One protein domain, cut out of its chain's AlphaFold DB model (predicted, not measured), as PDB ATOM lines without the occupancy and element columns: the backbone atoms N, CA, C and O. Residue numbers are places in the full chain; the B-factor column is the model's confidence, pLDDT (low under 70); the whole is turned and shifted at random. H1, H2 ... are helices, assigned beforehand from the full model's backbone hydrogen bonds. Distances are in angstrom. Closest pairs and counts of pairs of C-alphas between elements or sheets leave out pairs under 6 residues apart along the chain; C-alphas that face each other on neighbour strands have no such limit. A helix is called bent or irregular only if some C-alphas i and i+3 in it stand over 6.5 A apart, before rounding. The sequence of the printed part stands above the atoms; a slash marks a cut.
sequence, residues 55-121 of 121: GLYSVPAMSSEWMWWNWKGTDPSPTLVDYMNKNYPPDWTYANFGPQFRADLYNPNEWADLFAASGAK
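This is residues 55 to 121 of the 121 residues of the protein "Hypothetical protein" of Adineta steineri (UniProt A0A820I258). Two short helices, H1 and H2, meet nearly at right angles at one end of an elongated, loose domain, with H3 near H1 and a thin arm leading away to H4 at the far end. Residues 104 to 111 and 113 to 119, which include most of H4, stick out from the rest. The printed part has 67 residues with four named helices, in the order H1, H2, H3, H4, and no named strand; the class is all helix, though under half of the residues, 33, are in named elements. The radius of gyration of the C-alphas is 15.6 A, and the spans are 42 by 23 by 16 A.

Residues 55 to 66 hold no named element; C-alpha 55 is at (23.337, 32.340, 1.978). H1 is residues 67 to 72, beginning with C-alpha 67 at (20.333, 38.849, -6.520), and is 8.6 A long from first to last C-alpha. H2, residues 78 to 87, measures 14.2 A. H3, residues 94 to 100, measures 10.9 A and is only just irregular: C-alphas 96 and 99 are 6.7 A apart. H4, residues 108 to 117, measures 14.1 A and ends with C-alpha 117 at (6.586, 24.377, 17.227).

H1 and H2 touch, about perpendicular at 86 degrees; their closest C-alphas, of Trp 71 and Val 81, are 5.8 A apart. H1 and H3 are close but not clearly touching, at a steep tilt of 44 degrees, opposite ways; their closest C-alphas, of Trp 68 and Tyr 94, are 6.8 A apart. H2 and H3 are apart. H4 is apart from H1, H2 and H3. In H1, H2 and H4 every O i to N i+4 pair is within hydrogen-bond range; in H3 it is 0 of 3, beside 3 of 4 O i to N i+3 pairs.

The two C-alphas farthest apart, of Pro 90 and Gly 119, are 45.9 A apart. The link from H1 to H2 is tight, and those from H2 to H3 and H3 to H4 are short. The printed part has no cut and ends at Lys 121, the chain's last residue. Its mean pLDDT is 97.2, and no printed residue is under 70.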
ATOM      1  N   GLY A  55      21.975  32.386   2.504       97.06
ATOM      2  CA  GLY A  55      23.337  32.340   1.978       97.06
ATOM      3  C   GLY A  55      23.906  33.730   1.707       97.06
ATOM      4  O   GLY A  55      23.427  34.726   2.240       97.06
ATOM      5  N   LEU A  56      24.919  33.815   0.838       97.38
ATOM      6  CA  LEU A  56      25.597  35.080   0.502       97.38
ATOM      7  C   LEU A  56      24.636  36.165  -0.001       97.38
ATOM      8  O   LEU A  56      24.775  37.326   0.370       97.38
ATOM      9  N   TYR A  57      23.629  35.785  -0.789       96.81
ATOM     10  CA  TYR A  57      22.580  36.687  -1.273       96.81
ATOM     11  C   TYR A  57      21.746  37.311  -0.143       96.81
ATOM     12  O   TYR A  57      21.134  38.355  -0.344       96.81
ATOM     13  N   SER A  58      21.733  36.717   1.053       97.81
ATOM     14  CA  SER A  58      21.042  37.265   2.221       97.81
ATOM     15  C   SER A  58      21.811  38.416   2.880       97.81
ATOM     16  O   SER A  58      21.197  39.195   3.600       97.81
ATOM     17  N   VAL A  59      23.121  38.559   2.629       97.69
ATOM     18  CA  VAL A  59      23.957  39.638   3.197       97.69
ATOM     19  C   VAL A  59      23.466  41.039   2.804       97.69
ATOM     20  O   VAL A  59      23.247  41.844   3.706       97.69
ATOM     21  N   PRO A  60      23.258  41.366   1.513       96.06
ATOM     22  CA  PRO A  60      22.719  42.671   1.127       96.06
ATOM     23  C   PRO A  60      21.233  42.843   1.479       96.06
ATOM     24  O   PRO A  60      20.725  43.953   1.375       96.06
ATOM     25  N   ALA A  61      20.529  41.763   1.855       95.38
ATOM     26  CA  ALA A  61      19.101  41.761   2.192       95.38
ATOM     27  C   ALA A  61      18.222  42.505   1.162       95.38
ATOM     28  O   ALA A  61      17.274  43.205   1.516       95.38
ATOM     29  N   MET A  62      18.553  42.362  -0.125       94.75
ATOM     30  CA  MET A  62      17.925  43.089  -1.224       94.75
ATOM     31  C   MET A  62      17.535  42.131  -2.350       94.75
ATOM     32  O   MET A  62      18.306  41.247  -2.718       94.75
ATOM     33  N   SER A  63      16.363  42.358  -2.949       93.38
ATOM     34  CA  SER A  63      15.790  41.520  -4.013       93.38
ATOM     35  C   SER A  63      15.474  40.090  -3.538       93.38
ATOM     36  O   SER A  63      14.585  39.925  -2.706       93.38
ATOM     37  N   SER A  64      16.133  39.067  -4.085       96.00
ATOM     38  CA  SER A  64      15.873  37.647  -3.820       96.00
ATOM     39  C   SER A  64      17.167  36.826  -3.843       96.00
ATOM     40  O   SER A  64      18.260  37.368  -4.009       96.00
ATOM     41  N   GLU A  65      17.068  35.503  -3.735       96.88
ATOM     42  CA  GLU A  65      18.193  34.582  -3.916       96.88
ATOM     43  C   GLU A  65      18.856  34.688  -5.305       96.88
ATOM     44  O   GLU A  65      20.034  34.365  -5.458       96.88
ATOM     45  N   TRP A  66      18.142  35.235  -6.296       96.44
ATOM     46  CA  TRP A  66      18.652  35.545  -7.638       96.44
ATOM     47  C   TRP A  66      19.400  36.879  -7.725       96.44
ATOM     48  O   TRP A  66      19.752  37.307  -8.824       96.44
ATOM     49  N   MET A  67      19.668  37.543  -6.595       96.12
ATOM     50  CA  MET A  67      20.333  38.849  -6.520       96.12
ATOM     51  C   MET A  67      21.552  38.959  -7.444       96.12
ATOM     52  O   MET A  67      21.687  39.948  -8.159       96.12
ATOM     53  N   TRP A  68      22.406  37.932  -7.511       96.38
ATOM     54  CA  TRP A  68      23.561  37.965  -8.408       96.38
ATOM     55  C   TRP A  68      23.168  38.067  -9.884       96.38
ATOM     56  O   TRP A  68      23.702  38.910 -10.602       96.38
ATOM     57  N   TRP A  69      22.220  37.244 -10.335       97.06
ATOM     58  CA  TRP A  69      21.747  37.264 -11.719       97.06
ATOM     59  C   TRP A  69      21.049  38.584 -12.045       97.06
ATOM     60  O   TRP A  69      21.321  39.194 -13.072       97.06
ATOM     61  N   ASN A  70      20.240  39.093 -11.119       96.69
ATOM     62  CA  ASN A  70      19.554  40.374 -11.281       96.69
ATOM     63  C   ASN A  70      20.511  41.577 -11.224       96.69
ATOM     64  O   ASN A  70      20.098  42.693 -11.524       96.69
ATOM     65  N   TRP A  71      21.771  41.386 -10.824       96.62
ATOM     66  CA  TRP A  71      22.791  42.435 -10.765       96.62
ATOM     67  C   TRP A  71      23.835  42.329 -11.886       96.62
ATOM     68  O   TRP A  71      24.289  43.348 -12.404       96.62
ATOM     69  N   LYS A  72      24.249  41.110 -12.245       95.62
ATOM     70  CA  LYS A  72      25.364  40.832 -13.171       95.62
ATOM     71  C   LYS A  72      24.976  39.968 -14.373       95.62
ATOM     72  O   LYS A  72      25.834  39.702 -15.211       95.62
ATOM     73  N   GLY A  73      23.735  39.492 -14.432       95.38
ATOM     74  CA  GLY A  73      23.216  38.699 -15.541       95.38
ATOM     75  C   GLY A  73      23.017  39.528 -16.809       95.38
ATOM     76  O   GLY A  73      23.491  40.655 -16.933       95.38
ATOM     77  N   THR A  74      22.305  38.953 -17.775       97.12
ATOM     78  CA  THR A  74      22.143  39.551 -19.109       97.12
ATOM     79  C   THR A  74      21.251  40.792 -19.135       97.12
ATOM     80  O   THR A  74      21.423  41.624 -20.019       97.12
ATOM     81  N   ASP A  75      20.318  40.911 -18.189       96.56
ATOM     82  CA  ASP A  75      19.415  42.059 -18.045       96.56
ATOM     83  C   ASP A  75      19.340  42.487 -16.566       96.56
ATOM     84  O   ASP A  75      18.460  42.038 -15.823       96.56
ATOM     85  N   PRO A  76      20.331  43.259 -16.076       96.94
ATOM     86  CA  PRO A  76      20.370  43.678 -14.684       96.94
ATOM     87  C   PRO A  76      19.233  44.636 -14.322       96.94
ATOM     88  O   PRO A  76      18.952  45.600 -15.030       96.94
ATOM     89  N   SER A  77      18.648  44.441 -13.143       97.88
ATOM     90  CA  SER A  77      17.667  45.358 -12.571       97.88
ATOM     91  C   SER A  77      18.316  46.713 -12.249       97.88
ATOM     92  O   SER A  77      19.221  46.752 -11.407       97.88
ATOM     93  N   PRO A  78      17.824  47.836 -12.813       97.88
ATOM     94  CA  PRO A  78      18.367  49.164 -12.520       97.88
ATOM     95  C   PRO A  78      18.340  49.491 -11.024       97.88
ATOM     96  O   PRO A  78      19.339  49.929 -10.465       97.88
ATOM     97  N   THR A  79      17.243  49.160 -10.337       97.25
ATOM     98  CA  THR A  79      17.099  49.369  -8.888       97.25
ATOM     99  C   THR A  79      18.163  48.625  -8.082       97.25
ATOM    100  O   THR A  79      18.684  49.158  -7.102       97.25
ATOM    101  N   LEU A  80      18.489  47.387  -8.468       96.81
ATOM    102  CA  LEU A  80      19.506  46.601  -7.772       96.81
ATOM    103  C   LEU A  80      20.916  47.110  -8.084       96.81
ATOM    104  O   LEU A  80      21.743  47.187  -7.179       96.81
ATOM    105  N   VAL A  81      21.183  47.498  -9.332       97.00
ATOM    106  CA  VAL A  81      22.454  48.122  -9.728       97.00
ATOM    107  C   VAL A  81      22.684  49.415  -8.945       97.00
ATOM    108  O   VAL A  81      23.751  49.585  -8.354       97.00
ATOM    109  N   ASP A  82      21.675  50.280  -8.861       97.75
ATOM    110  CA  ASP A  82      21.744  51.537  -8.111       97.75
ATOM    111  C   ASP A  82      21.951  51.293  -6.615       97.75
ATOM    112  O   ASP A  82      22.790  51.943  -5.985       97.75
ATOM    113  N   TYR A  83      21.239  50.317  -6.041       97.50
ATOM    114  CA  TYR A  83      21.452  49.899  -4.658       97.50
ATOM    115  C   TYR A  83      22.901  49.446  -4.433       97.50
ATOM    116  O   TYR A  83      23.535  49.873  -3.468       97.50
ATOM    117  N   MET A  84      23.447  48.621  -5.327       97.75
ATOM    118  CA  MET A  84      24.814  48.119  -5.201       97.75
ATOM    119  C   MET A  84      25.851  49.240  -5.309       97.75
ATOM    120  O   MET A  84      26.730  49.331  -4.454       97.75
ATOM    121  N   ASN A  85      25.704  50.136  -6.286       97.12
ATOM    122  CA  ASN A  85      26.606  51.275  -6.486       97.12
ATOM    123  C   ASN A  85      26.567  52.276  -5.322       97.12
ATOM    124  O   ASN A  85      27.564  52.935  -5.038       97.12
ATOM    125  N   LYS A  86      25.418  52.411  -4.651       97.94
ATOM    126  CA  LYS A  86      25.251  53.325  -3.516       97.94
ATOM    127  C   LYS A  86      25.828  52.775  -2.209       97.94
ATOM    128  O   LYS A  86      26.285  53.562  -1.384       97.94
ATOM    129  N   ASN A  87      25.749  51.461  -1.990       97.62
ATOM    130  CA  ASN A  87      26.029  50.850  -0.685       97.62
ATOM    131  C   ASN A  87      27.363  50.092  -0.617       97.62
ATOM    132  O   ASN A  87      27.830  49.810   0.486       97.62
ATOM    133  N   TYR A  88      27.989  49.779  -1.755       97.19
ATOM    134  CA  TYR A  88      29.253  49.041  -1.806       97.19
ATOM    135  C   TYR A  88      30.327  49.803  -2.594       97.19
ATOM    136  O   TYR A  88      29.991  50.587  -3.482       97.19
ATOM    137  N   PRO A  89      31.622  49.594  -2.282       97.12
ATOM    138  CA  PRO A  89      32.717  50.200  -3.029       97.12
ATOM    139  C   PRO A  89      32.664  49.890  -4.535       97.12
ATOM    140  O   PRO A  89      32.116  48.857  -4.934       97.12
ATOM    141  N   PRO A  90      33.300  50.728  -5.373       95.00
ATOM    142  CA  PRO A  90      33.572  50.376  -6.763       95.00
ATOM    143  C   PRO A  90      34.232  48.995  -6.875       95.00
ATOM    144  O   PRO A  90      34.954  48.567  -5.974       95.00
ATOM    145  N   ASP A  91      33.958  48.296  -7.976       94.88
ATOM    146  CA  ASP A  91      34.471  46.949  -8.275       94.88
ATOM    147  C   ASP A  91      34.053  45.844  -7.291       94.88
ATOM    148  O   ASP A  91      34.597  44.737  -7.326       94.88
ATOM    149  N   TRP A  92      33.035  46.090  -6.454       97.19
ATOM    150  CA  TRP A  92      32.450  45.042  -5.620       97.19
ATOM    151  C   TRP A  92      31.980  43.855  -6.471       97.19
ATOM    152  O   TRP A  92      31.289  44.003  -7.488       97.19
ATOM    153  N   THR A  93      32.326  42.655  -6.021       96.56
ATOM    154  CA  THR A  93      31.931  41.375  -6.614       96.56
ATOM    155  C   THR A  93      31.078  40.579  -5.636       96.56
ATOM    156  O   THR A  93      31.108  40.793  -4.427       96.56
ATOM    157  N   TYR A  94      30.339  39.594  -6.141       97.06
ATOM    158  CA  TYR A  94      29.520  38.728  -5.291       97.06
ATOM    159  C   TYR A  94      30.343  37.948  -4.255       97.06
ATOM    160  O   TYR A  94      29.912  37.776  -3.119       97.06
ATOM    161  N   ALA A  95      31.566  37.542  -4.611       97.38
ATOM    162  CA  ALA A  95      32.470  36.850  -3.695       97.38
ATOM    163  C   ALA A  95      32.884  37.725  -2.498       97.38
ATOM    164  O   ALA A  95      33.175  37.195  -1.425       97.38
ATOM    165  N   ASN A  96      32.854  39.056  -2.635       97.94
ATOM    166  CA  ASN A  96      33.178  39.960  -1.532       97.94
ATOM    167  C   ASN A  96      32.149  39.911  -0.386       97.94
ATOM    168  O   ASN A  96      32.469  40.337   0.723       97.94
ATOM    169  N   PHE A  97      30.959  39.335  -0.598       97.62
ATOM    170  CA  PHE A  97      30.013  39.052   0.488       97.62
ATOM    171  C   PHE A  97      30.446  37.897   1.398       97.62
ATOM    172  O   PHE A  97      29.948  37.803   2.516       97.62
ATOM    173  N   GLY A  98      31.389  37.051   0.963       98.12
ATOM    174  CA  GLY A  98      31.878  35.889   1.717       98.12
ATOM    175  C   GLY A  98      32.247  36.210   3.164       98.12
ATOM    176  O   GLY A  98      31.615  35.685   4.078       98.12
ATOM    177  N   PRO A  99      33.199  37.128   3.395       97.75
ATOM    178  CA  PRO A  99      33.595  37.525   4.746       97.75
ATOM    179  C   PRO A  99      32.496  38.227   5.564       97.75
ATOM    180  O   PRO A  99      32.631  38.355   6.779       97.75
ATOM    181  N   GLN A 100      31.431  38.722   4.924       97.12
ATOM    182  CA  GLN A 100      30.323  39.407   5.602       97.12
ATOM    183  C   GLN A 100      29.208  38.453   6.036       97.12
ATOM    184  O   GLN A 100      28.433  38.788   6.933       97.12
ATOM    185  N   PHE A 101      29.124  37.263   5.442       97.81
ATOM    186  CA  PHE A 101      28.168  36.237   5.840       97.81
ATOM    187  C   PHE A 101      28.636  35.527   7.118       97.81
ATOM    188  O   PHE A 101      29.091  34.387   7.094       97.81
ATOM    189  N   ARG A 102      28.574  36.247   8.242       97.56
ATOM    190  CA  ARG A 102      29.129  35.798   9.529       97.56
ATOM    191  C   ARG A 102      28.159  34.999  10.390       97.56
ATOM    192  O   ARG A 102      28.601  34.266  11.263       97.56
ATOM    193  N   ALA A 103      26.854  35.149  10.147       97.44
ATOM    194  CA  ALA A 103      25.809  34.508  10.941       97.44
ATOM    195  C   ALA A 103      25.914  34.814  12.456       97.44
ATOM    196  O   ALA A 103      25.610  33.962  13.281       97.44
ATOM    197  N   ASP A 104      26.308  36.041  12.827       97.75
ATOM    198  CA  ASP A 104      26.640  36.415  14.218       97.75
ATOM    199  C   ASP A 104      25.505  36.161  15.234       97.75
ATOM    200  O   ASP A 104      25.767  35.952  16.414       97.75
ATOM    201  N   LEU A 105      24.247  36.197  14.782       97.25
ATOM    202  CA  LEU A 105      23.046  35.982  15.604       97.25
ATOM    203  C   LEU A 105      22.370  34.630  15.329       97.25
ATOM    204  O   LEU A 105      21.220  34.421  15.708       97.25
ATOM    205  N   TYR A 106      23.036  33.725  14.615       97.94
ATOM    206  CA  TYR A 106      22.466  32.427  14.288       97.94
ATOM    207  C   TYR A 106      22.521  31.488  15.493       97.94
ATOM    208  O   TYR A 106      23.597  31.116  15.959       97.94
ATOM    209  N   ASN A 107      21.344  31.058  15.945       98.44
ATOM    210  CA  ASN A 107      21.191  29.990  16.919       98.44
ATOM    211  C   ASN A 107      20.414  28.816  16.288       98.44
ATOM    212  O   ASN A 107      19.201  28.928  16.086       98.44
ATOM    213  N   PRO A 108      21.074  27.681  15.985       97.94
ATOM    214  CA  PRO A 108      20.410  26.538  15.362       97.94
ATOM    215  C   PRO A 108      19.338  25.902  16.257       97.94
ATOM    216  O   PRO A 108      18.371  25.358  15.731       97.94
ATOM    217  N   ASN A 109      19.478  25.984  17.586       98.62
ATOM    218  CA  ASN A 109      18.503  25.401  18.511       98.62
ATOM    219  C   ASN A 109      17.208  26.217  18.528       98.62
ATOM    220  O   ASN A 109      16.137  25.637  18.428       98.62
ATOM    221  N   GLU A 110      17.299  27.550  18.544       98.56
ATOM    222  CA  GLU A 110      16.111  28.414  18.447       98.56
ATOM    223  C   GLU A 110      15.337  28.174  17.147       98.56
ATOM    224  O   GLU A 110      14.107  28.151  17.140       98.56
ATOM    225  N   TRP A 111      16.053  27.953  16.042       98.56
ATOM    226  CA  TRP A 111      15.436  27.602  14.765       98.56
ATOM    227  C   TRP A 111      14.756  26.234  14.825       98.56
ATOM    228  O   TRP A 111      13.596  26.119  14.437       98.56
ATOM    229  N   ALA A 112      15.442  25.208  15.335       98.38
ATOM    230  CA  ALA A 112      14.877  23.868  15.471       98.38
ATOM    231  C   ALA A 112      13.628  23.857  16.367       98.38
ATOM    232  O   ALA A 112      12.617  23.262  15.990       98.38
ATOM    233  N   ASP A 113      13.668  24.565  17.498       98.62
ATOM    234  CA  ASP A 113      12.537  24.705  18.418       98.62
ATOM    235  C   ASP A 113      11.353  25.402  17.735       98.62
ATOM    236  O   ASP A 113      10.215  24.936  17.830       98.62
ATOM    237  N   LEU A 114      11.611  26.471  16.973       98.44
ATOM    238  CA  LEU A 114      10.585  27.170  16.198       98.44
ATOM    239  C   LEU A 114       9.969  26.278  15.108       98.44
ATOM    240  O   LEU A 114       8.750  26.279  14.925       98.44
ATOM    241  N   PHE A 115      10.781  25.508  14.381       98.31
ATOM    242  CA  PHE A 115      10.288  24.606  13.334       98.31
ATOM    243  C   PHE A 115       9.493  23.439  13.920       98.31
ATOM    244  O   PHE A 115       8.458  23.065  13.373       98.31
ATOM    245  N   ALA A 116       9.920  22.900  15.061       98.00
ATOM    246  CA  ALA A 116       9.149  21.891  15.774       98.00
ATOM    247  C   ALA A 116       7.802  22.461  16.252       98.00
ATOM    248  O   ALA A 116       6.766  21.810  16.100       98.00
ATOM    249  N   ALA A 117       7.796  23.694  16.773       98.38
ATOM    250  CA  ALA A 117       6.586  24.377  17.227       98.38
ATOM    251  C   ALA A 117       5.603  24.707  16.088       98.38
ATOM    252  O   ALA A 117       4.398  24.772  16.332       98.38
ATOM    253  N   SER A 118       6.077  24.872  14.847       97.81
ATOM    254  CA  SER A 118       5.205  25.055  13.674       97.81
ATOM    255  C   SER A 118       4.510  23.764  13.221       97.81
ATOM    256  O   SER A 118       3.594  23.814  12.400       97.81
ATOM    257  N   GLY A 119       4.918  22.612  13.767       97.50
ATOM    258  CA  GLY A 119       4.394  21.294  13.413       97.50
ATOM    259  C   GLY A 119       5.106  20.623  12.237       97.50
ATOM    260  O   GLY A 119       4.673  19.548  11.822       97.50
ATOM    261  N   ALA A 120       6.186  21.215  11.715       97.81
ATOM    262  CA  ALA A 120       6.999  20.598  10.670       97.81
ATOM    263  C   ALA A 120       7.706  19.318  11.163       97.81
ATOM    264  O   ALA A 120       7.973  19.160  12.362       97.81
ATOM    265  N   LYS A 121       7.994  18.399  10.235       94.56
ATOM    266  CA  LYS A 121       8.598  17.084  10.498       94.56
ATOM    267  C   LYS A 121       9.729  16.750   9.537       94.56
ATOM    268  O   LYS A 121       9.589  17.044   8.331       94.56
TER     269      LYS A 121